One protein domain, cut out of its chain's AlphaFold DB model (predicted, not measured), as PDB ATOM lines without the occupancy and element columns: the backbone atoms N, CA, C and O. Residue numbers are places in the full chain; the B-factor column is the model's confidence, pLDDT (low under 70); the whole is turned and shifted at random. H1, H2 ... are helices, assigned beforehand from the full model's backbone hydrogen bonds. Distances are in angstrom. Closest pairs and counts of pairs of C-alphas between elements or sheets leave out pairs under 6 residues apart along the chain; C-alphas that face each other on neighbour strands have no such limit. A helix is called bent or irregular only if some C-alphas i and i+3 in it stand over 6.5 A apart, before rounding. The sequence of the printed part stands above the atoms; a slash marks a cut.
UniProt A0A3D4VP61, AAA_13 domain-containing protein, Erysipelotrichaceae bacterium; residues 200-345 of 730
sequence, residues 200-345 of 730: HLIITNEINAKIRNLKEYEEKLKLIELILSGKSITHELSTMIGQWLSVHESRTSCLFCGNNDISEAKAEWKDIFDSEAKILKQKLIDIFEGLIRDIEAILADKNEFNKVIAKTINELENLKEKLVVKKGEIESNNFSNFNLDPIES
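What this domain is: This is residues 200 to 345 of the 730 residues of the protein "AAA_13 domain-containing protein" of Erysipelotrichaceae bacterium (UniProt A0A3D4VP61). A long helical hairpin, H5 and H6, makes one end of an elongated, loose domain, and a smaller head of H3 and H4 with the loop of residues 249 to 262 makes the other. H1 runs beside the first part of H5, and H2 leads from it toward the head. The printed part has 146 residues, with six named helices, H1 to H6 in chain order, and no named strand; the class is all helix. It is loose, with a radius of gyration of the C-alphas of 20.5 A and spans of 68 by 31 by 26 A.

Where its parts are: H1, residues 200 to 216, begins at C-alpha 200 (42.325, -5.731, 12.126) and is 24.7 A long. H2 is residues 218 to 230, H3 residues 235 to 248 and H4 residues 263 to 273. H5, residues 276 to 299, is 34.6 A long. H6, residues 302 to 331, measures 28.8 A and ends at C-alpha 331 (46.807, 9.832, -4.744); it is irregular, C-alphas 308 and 311 being 9.3 A apart, with a kink of 134 degrees near residue 309.

How they stand to each other: H5, the hub, touches H6 in a hairpin, closest at the C-alphas of Ile 292 and Lys 320, 5.8 A, at a shallow tilt of 20 degrees, opposite ways. Residues 207 to 214 of H1 touch H5, closest at C-alphas 214 and 277, 6.3 A. H2 and H5 only just touch, only at their ends, with 3 pairs of C-alphas within 8 A, closest at 221 and 277, 6.9 A. H3 touches H4 with residues 242 to 245 alone, closest at C-alphas 242 and 273, 6.9 A, at a steep tilt of 49 degrees. Every O i to N i+4 pair is within hydrogen-bond range in H1 to H5; in H6, 21 of 26 are.

The domain as a whole: The C-alphas farthest apart, Asn 260 and Lys 307, are 68.2 A apart. The printed part has no cut; the link H3 to H4 is long. Residue 235 is under pLDDT 70.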
ATOM      1  N   HIS A 200      42.011  -7.047  12.687       72.56
ATOM      2  CA  HIS A 200      42.325  -5.731  12.126       72.56
ATOM      3  C   HIS A 200      43.815  -5.548  11.781       72.56
ATOM      4  O   HIS A 200      44.152  -4.806  10.858       72.56
ATOM      5  N   LEU A 201      44.714  -6.266  12.464       74.12
ATOM      6  CA  LEU A 201      46.158  -6.144  12.271       74.12
ATOM      7  C   LEU A 201      46.634  -6.676  10.915       74.12
ATOM      8  O   LEU A 201      47.592  -6.126  10.381       74.12
ATOM      9  N   ILE A 202      45.995  -7.701  10.336       71.56
ATOM     10  CA  ILE A 202      46.413  -8.257   9.034       71.56
ATOM     11  C   ILE A 202      46.339  -7.190   7.938       71.56
ATOM     12  O   ILE A 202      47.328  -6.936   7.251       71.56
ATOM     13  N   ILE A 203      45.196  -6.516   7.824       75.00
ATOM     14  CA  ILE A 203      44.959  -5.489   6.799       75.00
ATOM     15  C   ILE A 203      45.847  -4.286   7.026       75.00
ATOM     16  O   ILE A 203      46.498  -3.804   6.101       75.00
ATOM     17  N   THR A 204      45.908  -3.818   8.271       80.19
ATOM     18  CA  THR A 204      46.750  -2.690   8.644       80.19
ATOM     19  C   THR A 204      48.221  -2.981   8.349       80.19
ATOM     20  O   THR A 204      48.899  -2.127   7.786       80.19
ATOM     21  N   ASN A 205      48.720  -4.182   8.646       83.56
ATOM     22  CA  ASN A 205      50.109  -4.553   8.383       83.56
ATOM     23  C   ASN A 205      50.409  -4.712   6.891       83.56
ATOM     24  O   ASN A 205      51.448  -4.230   6.442       83.56
ATOM     25  N   GLU A 206      49.524  -5.350   6.120       83.75
ATOM     26  CA  GLU A 206      49.723  -5.530   4.679       83.75
ATOM     27  C   GLU A 206      49.693  -4.186   3.938       83.75
ATOM     28  O   GLU A 206      50.592  -3.882   3.147       83.75
ATOM     29  N   ILE A 207      48.698  -3.344   4.236       85.50
ATOM     30  CA  ILE A 207      48.579  -1.998   3.665       85.50
ATOM     31  C   ILE A 207      49.780  -1.146   4.079       85.50
ATOM     32  O   ILE A 207      50.419  -0.540   3.221       85.50
ATOM     33  N   ASN A 208      50.162  -1.143   5.362       87.81
ATOM     34  CA  ASN A 208      51.304  -0.355   5.823       87.81
ATOM     35  C   ASN A 208      52.646  -0.865   5.291       87.81
ATOM     36  O   ASN A 208      53.551  -0.061   5.092       87.81
ATOM     37  N   ALA A 209      52.801  -2.162   5.016       86.94
ATOM     38  CA  ALA A 209      53.987  -2.670   4.332       86.94
ATOM     39  C   ALA A 209      54.100  -2.082   2.918       86.94
ATOM     40  O   ALA A 209      55.159  -1.574   2.553       86.94
ATOM     41  N   LYS A 210      52.995  -2.055   2.160       87.69
ATOM     42  CA  LYS A 210      52.952  -1.422   0.831       87.69
ATOM     43  C   LYS A 210      53.193   0.092   0.910       87.69
ATOM     44  O   LYS A 210      53.938   0.619   0.091       87.69
ATOM     45  N   ILE A 211      52.641   0.781   1.916       87.25
ATOM     46  CA  ILE A 211      52.876   2.218   2.157       87.25
ATOM     47  C   ILE A 211      54.346   2.501   2.502       87.25
ATOM     48  O   ILE A 211      54.912   3.454   1.976       87.25
ATOM     49  N   ARG A 212      54.993   1.676   3.340       87.06
ATOM     50  CA  ARG A 212      56.428   1.821   3.654       87.06
ATOM     51  C   ARG A 212      57.293   1.694   2.407       87.06
ATOM     52  O   ARG A 212      58.131   2.557   2.183       87.06
ATOM     53  N   ASN A 213      57.028   0.690   1.575       85.69
ATOM     54  CA  ASN A 213      57.734   0.530   0.305       85.69
ATOM     55  C   ASN A 213      57.520   1.755  -0.600       85.69
ATOM     56  O   ASN A 213      58.466   2.264  -1.183       85.69
ATOM     57  N   LEU A 214      56.295   2.293  -0.683       85.38
ATOM     58  CA  LEU A 214      56.024   3.517  -1.450       85.38
ATOM     59  C   LEU A 214      56.755   4.748  -0.908       85.38
ATOM     60  O   LEU A 214      57.188   5.587  -1.695       85.38
ATOM     61  N   LYS A 215      56.938   4.835   0.411       84.81
ATOM     62  CA  LYS A 215      57.699   5.910   1.048       84.81
ATOM     63  C   LYS A 215      59.177   5.889   0.650       84.81
ATOM     64  O   LYS A 215      59.766   6.948   0.465       84.81
ATOM     65  N   GLU A 216      59.767   4.713   0.445       83.62
ATOM     66  CA  GLU A 216      61.135   4.587  -0.085       83.62
ATOM     67  C   GLU A 216      61.248   5.105  -1.531       83.62
ATOM     68  O   GLU A 216      62.301   5.588  -1.939       83.62
ATOM     69  N   TYR A 217      60.147   5.085  -2.290       83.31
ATOM     70  CA  TYR A 217      60.075   5.615  -3.654       83.31
ATOM     71  C   TYR A 217      59.544   7.056  -3.744       83.31
ATOM     72  O   TYR A 217      59.313   7.548  -4.853       83.31
ATOM     73  N   GLU A 218      59.352   7.753  -2.619       80.50
ATOM     74  CA  GLU A 218      58.718   9.079  -2.579       80.50
ATOM     75  C   GLU A 218      59.458  10.107  -3.450       80.50
ATOM     76  O   GLU A 218      58.833  10.846  -4.213       80.50
ATOM     77  N   GLU A 219      60.792  10.123  -3.405       77.56
ATOM     78  CA  GLU A 219      61.609  11.020  -4.233       77.56
ATOM     79  C   GLU A 219      61.497  10.694  -5.728       77.56
ATOM     80  O   GLU A 219      61.383  11.605  -6.551       77.56
ATOM     81  N   LYS A 220      61.449   9.401  -6.092       79.44
ATOM     82  CA  LYS A 220      61.276   8.966  -7.488       79.44
ATOM     83  C   LYS A 220      59.893   9.359  -8.019       79.44
ATOM     84  O   LYS A 220      59.789   9.823  -9.150       79.44
ATOM     85  N   LEU A 221      58.841   9.232  -7.209       80.25
ATOM     86  CA  LEU A 221      57.486   9.649  -7.585       80.25
ATOM     87  C   LEU A 221      57.382  11.170  -7.758       80.25
ATOM     88  O   LEU A 221      56.833  11.621  -8.764       80.25
ATOM     89  N   LYS A 222      57.987  11.956  -6.856       80.50
ATOM     90  CA  LYS A 222      58.077  13.420  -6.997       80.50
ATOM     91  C   LYS A 222      58.840  13.828  -8.255       80.50
ATOM     92  O   LYS A 222      58.407  14.739  -8.952       80.50
ATOM     93  N   LEU A 223      59.941  13.146  -8.576       79.50
ATOM     94  CA  LEU A 223      60.707  13.394  -9.798       79.50
ATOM     95  C   LEU A 223      59.872  13.101 -11.051       79.50
ATOM     96  O   LEU A 223      59.860  13.905 -11.981       79.50
ATOM     97  N   ILE A 224      59.136  11.988 -11.066       80.25
ATOM     98  CA  ILE A 224      58.246  11.638 -12.179       80.25
ATOM     99  C   ILE A 224      57.147  12.697 -12.354       80.25
ATOM    100  O   ILE A 224      56.894  13.132 -13.476       80.25
ATOM    101  N   GLU A 225      56.515  13.152 -11.272       76.06
ATOM    102  CA  GLU A 225      55.509  14.220 -11.341       76.06
ATOM    103  C   GLU A 225      56.100  15.562 -11.777       76.06
ATOM    104  O   GLU A 225      55.487  16.287 -12.562       76.06
ATOM    105  N   LEU A 226      57.324  15.874 -11.351       79.69
ATOM    106  CA  LEU A 226      58.047  17.058 -11.800       79.69
ATOM    107  C   LEU A 226      58.338  17.003 -13.309       79.69
ATOM    108  O   LEU A 226      58.154  17.996 -14.006       79.69
ATOM    109  N   ILE A 227      58.724  15.840 -13.839       78.81
ATOM    110  CA  ILE A 227      58.950  15.638 -15.279       78.81
ATOM    111  C   ILE A 227      57.640  15.792 -16.060       78.81
ATOM    112  O   ILE A 227      57.607  16.476 -17.084       78.81
ATOM    113  N   LEU A 228      56.552  15.182 -15.581       78.19
ATOM    114  CA  LEU A 228      55.243  15.271 -16.231       78.19
ATOM    115  C   LEU A 228      54.705  16.709 -16.220       78.19
ATOM    116  O   LEU A 228      54.231  17.193 -17.249       78.19
ATOM    117  N   SER A 229      54.833  17.410 -15.090       75.69
ATOM    118  CA  SER A 229      54.397  18.803 -14.956       75.69
ATOM    119  C   SER A 229      55.274  19.771 -15.760       75.69
ATOM    120  O   SER A 229      54.739  20.633 -16.453       75.69
ATOM    121  N   GLY A 230      56.600  19.590 -15.763       75.69
ATOM    122  CA  GLY A 230      57.536  20.398 -16.549       75.69
ATOM    123  C   GLY A 230      57.372  20.241 -18.064       75.69
ATOM    124  O   GLY A 230      57.682  21.168 -18.809       75.69
ATOM    125  N   LYS A 231      56.839  19.104 -18.531       78.56
ATOM    126  CA  LYS A 231      56.476  18.875 -19.942       78.56
ATOM    127  C   LYS A 231      55.003  19.201 -20.254       78.56
ATOM    128  O   LYS A 231      54.554  18.926 -21.364       78.56
ATOM    129  N   SER A 232      54.255  19.781 -19.309       77.81
ATOM    130  CA  SER A 232      52.828  20.127 -19.440       77.81
ATOM    131  C   SER A 232      51.931  18.949 -19.852       77.81
ATOM    132  O   SER A 232      50.959  19.118 -20.590       77.81
ATOM    133  N   ILE A 233      52.260  17.734 -19.403       78.88
ATOM    134  CA  ILE A 233      51.539  16.517 -19.784       78.88
ATOM    135  C   ILE A 233      50.322  16.343 -18.879       78.88
ATOM    136  O   ILE A 233      50.447  16.126 -17.675       78.88
ATOM    137  N   THR A 234      49.130  16.411 -19.471       77.75
ATOM    138  CA  THR A 234      47.867  16.138 -18.775       77.75
ATOM    139  C   THR A 234      47.682  14.639 -18.525       77.75
ATOM    140  O   THR A 234      48.321  13.802 -19.162       77.75
ATOM    141  N   HIS A 235      46.775  14.271 -17.616       68.69
ATOM    142  CA  HIS A 235      46.479  12.863 -17.318       68.69
ATOM    143  C   HIS A 235      45.979  12.082 -18.554       68.69
ATOM    144  O   HIS A 235      46.415  10.955 -18.802       68.69
ATOM    145  N   GLU A 236      45.134  12.708 -19.380       71.44
ATOM    146  CA  GLU A 236      44.677  12.138 -20.656       71.44
ATOM    147  C   GLU A 236      45.849  11.912 -21.617       71.44
ATOM    148  O   GLU A 236      46.012  10.814 -22.152       71.44
ATOM    149  N   LEU A 237      46.727  12.909 -21.772       77.94
ATOM    150  CA  LEU A 237      47.890  12.802 -22.649       77.94
ATOM    151  C   LEU A 237      48.885  11.747 -22.141       77.94
ATOM    152  O   LEU A 237      49.414  10.971 -22.930       77.94
ATOM    153  N   SER A 238      49.090  11.655 -20.826       75.25
ATOM    154  CA  SER A 238      49.913  10.622 -20.185       75.25
ATOM    155  C   SER A 238      49.406   9.210 -20.497       75.25
ATOM    156  O   SER A 238      50.204   8.311 -20.759       75.25
ATOM    157  N   THR A 239      48.087   9.006 -20.496       74.00
ATOM    158  CA  THR A 239      47.469   7.712 -20.832       74.00
ATOM    159  C   THR A 239      47.685   7.361 -22.305       74.00
ATOM    160  O   THR A 239      48.050   6.231 -22.631       74.00
ATOM    161  N   MET A 240      47.540   8.345 -23.197       78.06
ATOM    162  CA  MET A 240      47.815   8.165 -24.625       78.06
ATOM    163  C   MET A 240      49.288   7.839 -24.889       78.06
ATOM    164  O   MET A 240      49.571   6.937 -25.671       78.06
ATOM    165  N   ILE A 241      50.228   8.502 -24.203       79.75
ATOM    166  CA  ILE A 241      51.667   8.222 -24.337       79.75
ATOM    167  C   ILE A 241      51.985   6.773 -23.936       79.75
ATOM    168  O   ILE A 241      52.754   6.115 -24.634       79.75
ATOM    169  N   GLY A 242      51.362   6.240 -22.880       78.44
ATOM    170  CA  GLY A 242      51.518   4.831 -22.493       78.44
ATOM    171  C   GLY A 242      51.037   3.850 -23.574       78.44
ATOM    172  O   GLY A 242      51.744   2.905 -23.917       78.44
ATOM    173  N   GLN A 243      49.875   4.108 -24.183       81.12
ATOM    174  CA  GLN A 243      49.363   3.304 -25.305       81.12
ATOM    175  C   GLN A 243      50.227   3.440 -26.565       81.12
ATOM    176  O   GLN A 243      50.412   2.496 -27.333       81.12
ATOM    177  N   TRP A 244      50.777   4.627 -26.804       82.94
ATOM    178  CA  TRP A 244      51.710   4.843 -27.898       82.94
ATOM    179  C   TRP A 244      53.007   4.073 -27.672       82.94
ATOM    180  O   TRP A 244      53.497   3.458 -28.617       82.94
ATOM    181  N   LEU A 245      53.530   4.032 -26.445       83.12
ATOM    182  CA  LEU A 245      54.716   3.249 -26.101       83.12
ATOM    183  C   LEU A 245      54.511   1.756 -26.409       83.12
ATOM    184  O   LEU A 245      55.365   1.167 -27.076       83.12
ATOM    185  N   SER A 246      53.362   1.179 -26.036       80.62
ATOM    186  CA  SER A 246      53.072  -0.248 -26.257       80.62
ATOM    187  C   SER A 246      53.025  -0.626 -27.744       80.62
ATOM    188  O   SER A 246      53.562  -1.653 -28.154       80.62
ATOM    189  N   VAL A 247      52.463   0.232 -28.606       81.12
ATOM    190  CA  VAL A 247      52.433   0.008 -30.071       81.12
ATOM    191  C   VAL A 247      53.832   0.084 -30.701       81.12
ATOM    192  O   VAL A 247      54.073  -0.471 -31.780       81.12
ATOM    193  N   HIS A 248      54.771   0.758 -30.035       83.62
ATOM    194  CA  HIS A 248      56.137   0.910 -30.513       83.62
ATOM    195  C   HIS A 248      57.102  -0.137 -29.960       83.62
ATOM    196  O   HIS A 248      58.223  -0.165 -30.454       83.62
ATOM    197  N   GLU A 249      56.726  -1.010 -29.021       80.06
ATOM    198  CA  GLU A 249      57.643  -1.955 -28.351       80.06
ATOM    199  C   GLU A 249      58.557  -2.731 -29.313       80.06
ATOM    200  O   GLU A 249      59.770  -2.760 -29.111       80.06
ATOM    201  N   SER A 250      58.012  -3.259 -30.413       78.88
ATOM    202  CA  SER A 250      58.742  -4.051 -31.418       78.88
ATOM    203  C   SER A 250      59.310  -3.249 -32.599       78.88
ATOM    204  O   SER A 250      59.861  -3.828 -33.534       78.88
ATOM    205  N   ARG A 251      59.170  -1.917 -32.597       76.94
ATOM    206  CA  ARG A 251      59.531  -1.044 -33.729       76.94
ATOM    207  C   ARG A 251      60.845  -0.305 -33.504       76.94
ATOM    208  O   ARG A 251      61.133   0.126 -32.396       76.94
ATOM    209  N   THR A 252      61.613  -0.072 -34.558       81.00
ATOM    210  CA  THR A 252      62.840   0.746 -34.505       81.00
ATOM    211  C   THR A 252      62.621   2.193 -34.950       81.00
ATOM    212  O   THR A 252      63.525   3.004 -34.813       81.00
ATOM    213  N   SER A 253      61.424   2.543 -35.430       82.81
ATOM    214  CA  SER A 253      61.069   3.891 -35.882       82.81
ATOM    215  C   SER A 253      59.680   4.327 -35.403       82.81
ATOM    216  O   SER A 253      58.805   3.498 -35.121       82.81
ATOM    217  N   CYS A 254      59.491   5.640 -35.247       81.25
ATOM    218  CA  CYS A 254      58.245   6.250 -34.794       81.25
ATOM    219  C   CYS A 254      57.172   6.129 -35.879       81.25
ATOM    220  O   CYS A 254      57.334   6.651 -36.979       81.25
ATOM    221  N   LEU A 255      56.036   5.520 -35.554       82.62
ATOM    222  CA  LEU A 255      54.866   5.417 -36.422       82.62
ATOM    223  C   LEU A 255      54.248   6.790 -36.734       82.62
ATOM    224  O   LEU A 255      53.650   6.951 -37.791       82.62
ATOM    225  N   PHE A 256      54.382   7.770 -35.834       82.06
ATOM    226  CA  PHE A 256      53.717   9.070 -35.976       82.06
ATOM    227  C   PHE A 256      54.513  10.077 -36.808       82.06
ATOM    228  O   PHE A 256      53.925  10.813 -37.593       82.06
ATOM    229  N   CYS A 257      55.837  10.124 -36.643       83.75
ATOM    230  CA  CYS A 257      56.688  11.107 -37.325       83.75
ATOM    231  C   CYS A 257      57.778  10.492 -38.214       83.75
ATOM    232  O   CYS A 257      58.524  11.231 -38.850       83.75
ATOM    233  N   GLY A 258      57.902   9.162 -38.258       77.38
ATOM    234  CA  GLY A 258      58.897   8.465 -39.077       77.38
ATOM    235  C   GLY A 258      60.339   8.549 -38.564       77.38
ATOM    236  O   GLY A 258      61.239   8.070 -39.247       77.38
ATOM    237  N   ASN A 259      60.585   9.140 -37.388       80.69
ATOM    238  CA  ASN A 259      61.933   9.239 -36.822       80.69
ATOM    239  C   ASN A 259      62.491   7.841 -36.483       80.69
ATOM    240  O   ASN A 259      61.805   7.051 -35.840       80.69
ATOM    241  N   ASN A 260      63.725   7.548 -36.893       80.38
ATOM    242  CA  ASN A 260      64.393   6.263 -36.658       80.38
ATOM    243  C   ASN A 260      65.168   6.212 -35.331       80.38
ATOM    244  O   ASN A 260      65.656   5.151 -34.957       80.38
ATOM    245  N   ASP A 261      65.275   7.336 -34.621       78.25
ATOM    246  CA  ASP A 261      65.977   7.426 -33.342       78.25
ATOM    247  C   ASP A 261      64.988   7.605 -32.182       78.25
ATOM    248  O   ASP A 261      64.797   8.689 -31.634       78.25
ATOM    249  N   ILE A 262      64.254   6.531 -31.878       81.12
ATOM    250  CA  ILE A 262      63.244   6.514 -30.804       81.12
ATOM    251  C   ILE A 262      63.709   5.784 -29.545       81.12
ATOM    252  O   ILE A 262      62.959   5.712 -28.574       81.12
ATOM    253  N   SER A 263      64.901   5.189 -29.564       80.06
ATOM    254  CA  SER A 263      65.372   4.282 -28.512       80.06
ATOM    255  C   SER A 263      65.542   4.993 -27.168       80.06
ATOM    256  O   SER A 263      65.097   4.469 -26.150       80.06
ATOM    257  N   GLU A 264      66.104   6.205 -27.168       79.19
ATOM    258  CA  GLU A 264      66.265   7.014 -25.952       79.19
ATOM    259  C   GLU A 264      64.916   7.471 -25.392       79.19
ATOM    260  O   GLU A 264      64.634   7.268 -24.212       79.19
ATOM    261  N   ALA A 265      64.029   7.988 -26.249       76.81
ATOM    262  CA  ALA A 265      62.689   8.407 -25.844       76.81
ATOM    263  C   ALA A 265      61.866   7.231 -25.289       76.81
ATOM    264  O   ALA A 265      61.157   7.373 -24.295       76.81
ATOM    265  N   LYS A 266      61.979   6.044 -25.898       80.31
ATOM    266  CA  LYS A 266      61.364   4.818 -25.377       80.31
ATOM    267  C   LYS A 266      61.895   4.459 -24.002       80.31
ATOM    268  O   LYS A 266      61.094   4.115 -23.145       80.31
ATOM    269  N   ALA A 267      63.209   4.502 -23.801       80.81
ATOM    270  CA  ALA A 267      63.816   4.175 -22.517       80.81
ATOM    271  C   ALA A 267      63.375   5.160 -21.421       80.81
ATOM    272  O   ALA A 267      62.977   4.720 -20.346       80.81
ATOM    273  N   GLU A 268      63.360   6.462 -21.725       80.44
ATOM    274  CA  GLU A 268      62.893   7.518 -20.818       80.44
ATOM    275  C   GLU A 268      61.425   7.303 -20.415       80.44
ATOM    276  O   GLU A 268      61.101   7.234 -19.229       80.44
ATOM    277  N   TRP A 269      60.524   7.133 -21.389       81.56
ATOM    278  CA  TRP A 269      59.106   6.917 -21.097       81.56
ATOM    279  C   TRP A 269      58.849   5.571 -20.422       81.56
ATOM    280  O   TRP A 269      57.991   5.490 -19.545       81.56
ATOM    281  N   LYS A 270      59.614   4.529 -20.759       79.88
ATOM    282  CA  LYS A 270      59.515   3.225 -20.104       79.88
ATOM    283  C   LYS A 270      59.896   3.302 -18.627       79.88
ATOM    284  O   LYS A 270      59.141   2.800 -17.806       79.88
ATOM    285  N   ASP A 271      60.982   3.984 -18.257       80.25
ATOM    286  CA  ASP A 271      61.327   4.177 -16.835       80.25
ATOM    287  C   ASP A 271      60.254   4.993 -16.084       80.25
ATOM    288  O   ASP A 271      59.994   4.749 -14.907       80.25
ATOM    289  N   ILE A 272      59.557   5.905 -16.770       80.00
ATOM    290  CA  ILE A 272      58.462   6.699 -16.190       80.00
ATOM    291  C   ILE A 272      57.157   5.896 -16.023       80.00
ATOM    292  O   ILE A 272      56.425   6.132 -15.052       80.00
ATOM    293  N   PHE A 273      56.812   5.009 -16.962       73.19
ATOM    294  CA  PHE A 273      55.538   4.271 -16.966       73.19
ATOM    295  C   PHE A 273      55.628   2.890 -16.311       73.19
ATOM    296  O   PHE A 273      54.731   2.545 -15.544       73.19
ATOM    297  N   ASP A 274      56.730   2.168 -16.505       75.62
ATOM    298  CA  ASP A 274      56.949   0.830 -15.941       75.62
ATOM    299  C   ASP A 274      57.621   0.877 -14.560       75.62
ATOM    300  O   ASP A 274      58.016  -0.155 -14.019       75.62
ATOM    301  N   SER A 275      57.772   2.068 -13.963       80.88
ATOM    302  CA  SER A 275      58.355   2.185 -12.626       80.88
ATOM    303  C   SER A 275      57.589   1.326 -11.614       80.88
ATOM    304  O   SER A 275      56.369   1.449 -11.454       80.88
ATOM    305  N   GLU A 276      58.326   0.506 -10.863       78.31
ATOM    306  CA  GLU A 276      57.771  -0.316  -9.781       78.31
ATOM    307  C   GLU A 276      56.957   0.530  -8.786       78.31
ATOM    308  O   GLU A 276      55.912   0.092  -8.305       78.31
ATOM    309  N   ALA A 277      57.379   1.778  -8.556       79.69
ATOM    310  CA  ALA A 277      56.707   2.744  -7.694       79.69
ATOM    311  C   ALA A 277      55.281   3.095  -8.162       79.69
ATOM    312  O   ALA A 277      54.351   3.069  -7.353       79.69
ATOM    313  N   LYS A 278      55.067   3.383  -9.458       80.19
ATOM    314  CA  LYS A 278      53.718   3.659  -9.991       80.19
ATOM    315  C   LYS A 278      52.835   2.421  -9.977       80.19
ATOM    316  O   LYS A 278      51.672   2.517  -9.596       80.19
ATOM    317  N   ILE A 279      53.383   1.265 -10.357       81.75
ATOM    318  CA  ILE A 279      52.645  -0.005 -10.357       81.75
ATOM    319  C   ILE A 279      52.178  -0.337  -8.934       81.75
ATOM    320  O   ILE A 279      51.027  -0.719  -8.727       81.75
ATOM    321  N   LEU A 280      53.053  -0.168  -7.940       84.62
ATOM    322  CA  LEU A 280      52.720  -0.389  -6.536       84.62
ATOM    323  C   LEU A 280      51.684   0.625  -6.021       84.62
ATOM    324  O   LEU A 280      50.754   0.220  -5.322       84.62
ATOM    325  N   LYS A 281      51.804   1.910  -6.399       86.56
ATOM    326  CA  LYS A 281      50.838   2.967  -6.049       86.56
ATOM    327  C   LYS A 281      49.452   2.633  -6.599       86.56
ATOM    328  O   LYS A 281      48.487   2.652  -5.841       86.56
ATOM    329  N   GLN A 282      49.365   2.252  -7.875       85.31
ATOM    330  CA  GLN A 282      48.097   1.890  -8.508       85.31
ATOM    331  C   GLN A 282      47.472   0.650  -7.861       85.31
ATOM    332  O   GLN A 282      46.314   0.699  -7.472       85.31
ATOM    333  N   LYS A 283      48.247  -0.416  -7.619       87.06
ATOM    334  CA  LYS A 283      47.747  -1.615  -6.918       87.06
ATOM    335  C   LYS A 283      47.151  -1.295  -5.546       87.06
ATOM    336  O   LYS A 283      46.188  -1.933  -5.131       87.06
ATOM    337  N   LEU A 284      47.746  -0.350  -4.815       88.44
ATOM    338  CA  LEU A 284      47.235   0.062  -3.511       88.44
ATOM    339  C   LEU A 284      45.928   0.860  -3.642       88.44
ATOM    340  O   LEU A 284      44.998   0.624  -2.874       88.44
ATOM    341  N   ILE A 285      45.841   1.750  -4.635       87.69
ATOM    342  CA  ILE A 285      44.611   2.477  -4.976       87.69
ATOM    343  C   ILE A 285      43.501   1.494  -5.368       87.69
ATOM    344  O   ILE A 285      42.407   1.584  -4.818       87.69
ATOM    345  N   ASP A 286      43.794   0.508  -6.216       88.44
ATOM    346  CA  ASP A 286      42.828  -0.501  -6.665       88.44
ATOM    347  C   ASP A 286      42.263  -1.321  -5.491       88.44
ATOM    348  O   ASP A 286      41.074  -1.646  -5.466       88.44
ATOM    349  N   ILE A 287      43.092  -1.637  -4.484       87.81
ATOM    350  CA  ILE A 287      42.637  -2.296  -3.247       87.81
ATOM    351  C   ILE A 287      41.633  -1.408  -2.506       87.81
ATOM    352  O   ILE A 287      40.570  -1.891  -2.107       87.81
ATOM    353  N   PHE A 288      41.945  -0.118  -2.329       89.50
ATOM    354  CA  PHE A 288      41.042   0.824  -1.668       89.50
ATOM    355  C   PHE A 288      39.741   1.014  -2.452       89.50
ATOM    356  O   PHE A 288      38.668   0.970  -1.855       89.50
ATOM    357  N   GLU A 289      39.808   1.168  -3.773       89.56
ATOM    358  CA  GLU A 289      38.629   1.284  -4.636       89.56
ATOM    359  C   GLU A 289      37.756   0.034  -4.591       89.56
ATOM    360  O   GLU A 289      36.536   0.141  -4.463       89.56
ATOM    361  N   GLY A 290      38.370  -1.150  -4.652       88.50
ATOM    362  CA  GLY A 290      37.670  -2.423  -4.524       88.50
ATOM    363  C   GLY A 290      36.913  -2.519  -3.202       88.50
ATOM    364  O   GLY A 290      35.726  -2.836  -3.203       88.50
ATOM    365  N   LEU A 291      37.571  -2.167  -2.092       89.06
ATOM    366  CA  LEU A 291      36.954  -2.151  -0.765       89.06
ATOM    367  C   LEU A 291      35.822  -1.135  -0.654       89.06
ATOM    368  O   LEU A 291      34.745  -1.483  -0.184       89.06
ATOM    369  N   ILE A 292      36.042   0.104  -1.102       91.06
ATOM    370  CA  ILE A 292      35.022   1.159  -1.073       91.06
ATOM    371  C   ILE A 292      33.793   0.714  -1.867       91.06
ATOM    372  O   ILE A 292      32.681   0.798  -1.354       91.06
ATOM    373  N   ARG A 293      33.989   0.179  -3.075       91.94
ATOM    374  CA  ARG A 293      32.904  -0.310  -3.932       91.94
ATOM    375  C   ARG A 293      32.131  -1.461  -3.289       91.94
ATOM    376  O   ARG A 293      30.902  -1.475  -3.342       91.94
ATOM    377  N   ASP A 294      32.827  -2.427  -2.692       89.31
ATOM    378  CA  ASP A 294      32.184  -3.562  -2.023       89.31
ATOM    379  C   ASP A 294      31.381  -3.095  -0.793       89.31
ATOM    380  O   ASP A 294      30.248  -3.538  -0.591       89.31
ATOM    381  N   ILE A 295      31.916  -2.141  -0.019       91.19
ATOM    382  CA  ILE A 295      31.206  -1.513   1.104       91.19
ATOM    383  C   ILE A 295      29.985  -0.730   0.606       91.19
ATOM    384  O   ILE A 295      28.901  -0.865   1.167       91.19
ATOM    385  N   GLU A 296      30.105   0.053  -0.466       91.12
ATOM    386  CA  GLU A 296      28.981   0.789  -1.060       91.12
ATOM    387  C   GLU A 296      27.849  -0.136  -1.513       91.12
ATOM    388  O   GLU A 296      26.679   0.150  -1.263       91.12
ATOM    389  N   ALA A 297      28.185  -1.282  -2.107       89.00
ATOM    390  CA  ALA A 297      27.208  -2.294  -2.498       89.00
ATOM    391  C   ALA A 297      26.501  -2.956  -1.298       89.00
ATOM    392  O   ALA A 297      25.382  -3.462  -1.438       89.00
ATOM    393  N   ILE A 298      27.134  -2.981  -0.120       90.00
ATOM    394  CA  ILE A 298      26.498  -3.395   1.138       90.00
ATOM    395  C   ILE A 298      25.588  -2.274   1.654       90.00
ATOM    396  O   ILE A 298      24.427  -2.523   1.977       90.00
ATOM    397  N   LEU A 299      26.090  -1.038   1.686       89.12
ATOM    398  CA  LEU A 299      25.368   0.128   2.201       89.12
ATOM    399  C   LEU A 299      24.155   0.526   1.345       89.12
ATOM    400  O   LEU A 299      23.237   1.153   1.867       89.12
ATOM    401  N   ALA A 300      24.089   0.120   0.075       89.25
ATOM    402  CA  ALA A 300      22.895   0.288  -0.758       89.25
ATOM    403  C   ALA A 300      21.629  -0.329  -0.123       89.25
ATOM    404  O   ALA A 300      20.543   0.234  -0.247       89.25
ATOM    405  N   ASP A 301      21.782  -1.423   0.632       87.69
ATOM    406  CA  ASP A 301      20.697  -2.107   1.348       87.69
ATOM    407  C   ASP A 301      20.698  -1.792   2.861       87.69
ATOM    408  O   ASP A 301      20.116  -2.526   3.668       87.69
ATOM    409  N   LYS A 302      21.341  -0.688   3.276       85.38
ATOM    410  CA  LYS A 302      21.541  -0.288   4.685       85.38
ATOM    411  C   LYS A 302      20.267  -0.359   5.532       85.38
ATOM    412  O   LYS A 302      20.323  -0.785   6.683       85.38
ATOM    413  N   ASN A 303      19.117   0.025   4.977       83.50
ATOM    414  CA  ASN A 303      17.842   0.027   5.701       83.50
ATOM    415  C   ASN A 303      17.371  -1.376   6.110       83.50
ATOM    416  O   ASN A 303      16.734  -1.514   7.151       83.50
ATOM    417  N   GLU A 304      17.676  -2.410   5.324       83.81
ATOM    418  CA  GLU A 304      17.342  -3.797   5.667       83.81
ATOM    419  C   GLU A 304      18.345  -4.374   6.670       83.81
ATOM    420  O   GLU A 304      17.946  -4.995   7.654       83.81
ATOM    421  N   PHE A 305      19.641  -4.105   6.492       86.19
ATOM    422  CA  PHE A 305      20.675  -4.614   7.397       86.19
ATOM    423  C   PHE A 305      20.663  -3.952   8.780       86.19
ATOM    424  O   PHE A 305      20.897  -4.629   9.784       86.19
ATOM    425  N   ASN A 306      20.299  -2.668   8.869       83.94
ATOM    426  CA  ASN A 306      20.156  -1.951  10.141       83.94
ATOM    427  C   ASN A 306      19.104  -2.561  11.072       83.94
ATOM    428  O   ASN A 306      19.211  -2.404  12.286       83.94
ATOM    429  N   LYS A 307      18.107  -3.272  10.528       80.81
ATOM    430  CA  LYS A 307      17.091  -3.973  11.329       80.81
ATOM    431  C   LYS A 307      17.674  -5.147  12.116       80.81
ATOM    432  O   LYS A 307      17.044  -5.595  13.068       80.81
ATOM    433  N   VAL A 308      18.841  -5.651  11.705       79.56
ATOM    434  CA  VAL A 308      19.472  -6.842  12.286       79.56
ATOM    435  C   VAL A 308      20.772  -6.488  13.010       79.56
ATOM    436  O   VAL A 308      20.953  -6.937  14.134       79.56
ATOM    437  N   ILE A 309      21.658  -5.671  12.416       83.69
ATOM    438  CA  ILE A 309      22.955  -5.295  13.020       83.69
ATOM    439  C   ILE A 309      23.340  -3.842  12.694       83.69
ATOM    440  O   ILE A 309      24.197  -3.574  11.854       83.69
ATOM    441  N   ALA A 310      22.749  -2.873  13.394       83.75
ATOM    442  CA  ALA A 310      23.033  -1.448  13.171       83.75
ATOM    443  C   ALA A 310      24.491  -1.036  13.484       83.75
ATOM    444  O   ALA A 310      25.048  -0.176  12.805       83.75
ATOM    445  N   LYS A 311      25.133  -1.658  14.487       85.25
ATOM    446  CA  LYS A 311      26.512  -1.325  14.898       85.25
ATOM    447  C   LYS A 311      27.526  -1.595  13.778       85.25
ATOM    448  O   LYS A 311      28.261  -0.690  13.403       85.25
ATOM    449  N   THR A 312      27.495  -2.792  13.190       85.31
ATOM    450  CA  THR A 312      28.384  -3.181  12.082       85.31
ATOM    451  C   THR A 312      28.181  -2.317  10.839       85.31
ATOM    452  O   THR A 312      29.143  -1.999  10.148       85.31
ATOM    453  N   ILE A 313      26.947  -1.890  10.558       88.06
ATOM    454  CA  ILE A 313      26.682  -0.991   9.431       88.06
ATOM    455  C   ILE A 313      27.289   0.397   9.664       88.06
ATOM    456  O   ILE A 313      27.925   0.930   8.759       88.06
ATOM    457  N   ASN A 314      27.185   0.950  10.875       86.69
ATOM    458  CA  ASN A 314      27.849   2.213  11.213       86.69
ATOM    459  C   ASN A 314      29.384   2.093  11.141       86.69
ATOM    460  O   ASN A 314      30.067   3.010  10.693       86.69
ATOM    461  N   GLU A 315      29.948   0.953  11.547       87.19
ATOM    462  CA  GLU A 315      31.388   0.691  11.429       87.19
ATOM    463  C   GLU A 315      31.844   0.561   9.965       87.19
ATOM    464  O   GLU A 315      32.921   1.046   9.624       87.19
ATOM    465  N   LEU A 316      31.022  -0.022   9.081       88.56
ATOM    466  CA  LEU A 316      31.266  -0.046   7.632       88.56
ATOM    467  C   LEU A 316      31.256   1.363   7.022       88.56
ATOM    468  O   LEU A 316      32.086   1.659   6.162       88.56
ATOM    469  N   GLU A 317      30.361   2.245   7.476       88.69
ATOM    470  CA  GLU A 317      30.342   3.654   7.057       88.69
ATOM    471  C   GLU A 317      31.602   4.395   7.501       88.69
ATOM    472  O   GLU A 317      32.278   5.008   6.673       88.69
ATOM    473  N   ASN A 318      31.986   4.252   8.771       88.31
ATOM    474  CA  ASN A 318      33.216   4.844   9.297       88.31
ATOM    475  C   ASN A 318      34.461   4.318   8.564       88.31
ATOM    476  O   ASN A 318      35.388   5.077   8.268       88.31
ATOM    477  N   LEU A 319      34.500   3.018   8.251       89.06
ATOM    478  CA  LEU A 319      35.582   2.419   7.475       89.06
ATOM    479  C   LEU A 319      35.635   3.010   6.064       89.06
ATOM    480  O   LEU A 319      36.715   3.383   5.612       89.06
ATOM    481  N   LYS A 320      34.489   3.143   5.385       92.19
ATOM    482  CA  LYS A 320      34.411   3.771   4.061       92.19
ATOM    483  C   LYS A 320      35.002   5.179   4.086       92.19
ATOM    484  O   LYS A 320      35.848   5.484   3.248       92.19
ATOM    485  N   GLU A 321      34.598   6.016   5.039       90.88
ATOM    486  CA  GLU A 321      35.115   7.383   5.166       90.88
ATOM    487  C   GLU A 321      36.639   7.398   5.339       90.88
ATOM    488  O   GLU A 321      37.340   8.112   4.618       90.88
ATOM    489  N   LYS A 322      37.177   6.537   6.214       89.38
ATOM    490  CA  LYS A 322      38.629   6.402   6.410       89.38
ATOM    491  C   LYS A 322      39.358   5.926   5.150       89.38
ATOM    492  O   LYS A 322      40.434   6.441   4.851       89.38
ATOM    493  N   LEU A 323      38.800   4.967   4.405       90.06
ATOM    494  CA  LEU A 323      39.392   4.470   3.156       90.06
ATOM    495  C   LEU A 323      39.393   5.550   2.065       90.06
ATOM    496  O   LEU A 323      40.385   5.677   1.354       90.06
ATOM    497  N   VAL A 324      38.328   6.355   1.959       91.44
ATOM    498  CA  VAL A 324      38.240   7.477   1.003       91.44
ATOM    499  C   VAL A 324      39.296   8.536   1.307       91.44
ATOM    500  O   VAL A 324      40.030   8.941   0.405       91.44
ATOM    501  N   VAL A 325      39.426   8.941   2.574       91.00
ATOM    502  CA  VAL A 325      40.476   9.881   2.999       91.00
ATOM    503  C   VAL A 325      41.853   9.303   2.683       91.00
ATOM    504  O   VAL A 325      42.687   9.982   2.083       91.00
ATOM    505  N   LYS A 326      42.082   8.025   3.015       89.81
ATOM    506  CA  LYS A 326      43.389   7.403   2.808       89.81
ATOM    507  C   LYS A 326      43.762   7.268   1.340       89.81
ATOM    508  O   LYS A 326      44.910   7.509   0.976       89.81
ATOM    509  N   LYS A 327      42.798   6.918   0.490       91.38
ATOM    510  CA  LYS A 327      42.974   6.890  -0.961       91.38
ATOM    511  C   LYS A 327      43.440   8.256  -1.476       91.38
ATOM    512  O   LYS A 327      44.439   8.308  -2.187       91.38
ATOM    513  N   GLY A 328      42.794   9.344  -1.045       87.56
ATOM    514  CA  GLY A 328      43.176  10.711  -1.424       87.56
ATOM    515  C   GLY A 328      44.587  11.108  -0.965       87.56
ATOM    516  O   GLY A 328      45.319  11.781  -1.694       87.56
ATOM    517  N   GLU A 329      45.021  10.647   0.212       88.31
ATOM    518  CA  GLU A 329      46.410  10.820   0.664       88.31
ATOM    519  C   GLU A 329      47.405  10.101  -0.261       88.31
ATOM    520  O   GLU A 329      48.380  10.703  -0.703       88.31
ATOM    521  N   ILE A 330      47.148   8.840  -0.621       87.50
ATOM    522  CA  ILE A 330      48.029   8.083  -1.526       87.50
ATOM    523  C   ILE A 330      48.056   8.706  -2.927       87.50
ATOM    524  O   ILE A 330      49.130   8.831  -3.519       87.50
ATOM    525  N   GLU A 331      46.907   9.136  -3.454       85.62
ATOM    526  CA  GLU A 331      46.807   9.832  -4.744       85.62
ATOM    527  C   GLU A 331      47.678  11.096  -4.771       85.62
ATOM    528  O   GLU A 331      48.401  11.307  -5.747       85.62
ATOM    529  N   SER A 332      47.709  11.849  -3.667       83.56
ATOM    530  CA  SER A 332      48.525  13.058  -3.474       83.56
ATOM    531  C   SER A 332      49.971  12.807  -3.002       83.56
ATOM    532  O   SER A 332      50.664  13.749  -2.624       83.56
ATOM    533  N   ASN A 333      50.449  11.555  -3.045       83.31
ATOM    534  CA  ASN A 333      51.782  11.120  -2.584       83.31
ATOM    535  C   ASN A 333      52.081  11.397  -1.105       83.31
ATOM    536  O   ASN A 333      53.234  11.579  -0.713       83.31
ATOM    537  N   ASN A 334      51.052  11.403  -0.266       84.19
ATOM    538  CA  ASN A 334      51.197  11.444   1.177       84.19
ATOM    539  C   ASN A 334      51.131  10.018   1.754       84.19
ATOM    540  O   ASN A 334      50.063   9.426   1.903       84.19
ATOM    541  N   PHE A 335      52.294   9.462   2.100       87.44
ATOM    542  CA  PHE A 335      52.448   8.075   2.567       87.44
ATOM    543  C   PHE A 335      52.481   7.963   4.097       87.44
ATOM    544  O   PHE A 335      53.390   7.368   4.683       87.44
ATOM    545  N   SER A 336      51.502   8.562   4.774       86.25
ATOM    546  CA  SER A 336      51.334   8.367   6.218       86.25
ATOM    547  C   SER A 336      50.814   6.945   6.509       86.25
ATOM    548  O   SER A 336      50.219   6.307   5.638       86.25
ATOM    549  N   ASN A 337      51.010   6.414   7.718       85.69
ATOM    550  CA  ASN A 337      50.500   5.077   8.054       85.69
ATOM    551  C   ASN A 337      48.961   5.055   8.049       85.69
ATOM    552  O   ASN A 337      48.301   6.025   8.423       85.69
ATOM    553  N   PHE A 338      48.380   3.939   7.619       86.56
ATOM    554  CA  PHE A 338      46.960   3.650   7.751       86.56
ATOM    555  C   PHE A 338      46.703   2.999   9.109       86.56
ATOM    556  O   PHE A 338      47.253   1.937   9.390       86.56
ATOM    557  N   ASN A 339      45.869   3.622   9.941       81.75
ATOM    558  CA  ASN A 339      45.493   3.096  11.249       81.75
ATOM    559  C   ASN A 339      43.980   2.882  11.291       81.75
ATOM    560  O   ASN A 339      43.205   3.791  10.981       81.75
ATOM    561  N   LEU A 340      43.572   1.682  11.689       80.44
ATOM    562  CA  LEU A 340      42.181   1.345  11.955       80.44
ATOM    563  C   LEU A 340      41.997   1.174  13.457       80.44
ATOM    564  O   LEU A 340      42.835   0.561  14.117       80.44
ATOM    565  N   ASP A 341      40.899   1.718  13.974       78.88
ATOM    566  CA  ASP A 341      40.490   1.425  15.343       78.88
ATOM    567  C   ASP A 341      40.040  -0.043  15.406       78.88
ATOM    568  O   ASP A 341      39.522  -0.550  14.402       78.88
ATOM    569  N   PRO A 342      40.226  -0.739  16.540       74.12
ATOM    570  CA  PRO A 342      39.741  -2.101  16.697       74.12
ATOM    571  C   PRO A 342      38.235  -2.165  16.422       74.12
ATOM    572  O   PRO A 342      37.447  -1.486  17.079       74.12
ATOM    573  N   ILE A 343      37.851  -2.980  15.441       77.75
ATOM    574  CA  ILE A 343      36.452  -3.262  15.123       77.75
ATOM    575  C   ILE A 343      36.063  -4.515  15.906       77.75
ATOM    576  O   ILE A 343      36.696  -5.562  15.759       77.75
ATOM    577  N   GLU A 344      35.046  -4.412  16.760       73.56
ATOM    578  CA  GLU A 344      34.505  -5.577  17.460       73.56
ATOM    579  C   GLU A 344      33.650  -6.398  16.493       73.56
ATOM    580  O   GLU A 344      32.642  -5.917  15.979       73.56
ATOM    581  N   SER A 345      34.028  -7.656  16.262       77.44
ATOM    582  CA  SER A 345      33.233  -8.567  15.436       77.44
ATOM    583  C   SER A 345      31.845  -8.767  16.043       77.44
ATOM    584  O   SER A 345      31.711  -9.008  17.245       77.44
TER     585      SER A 345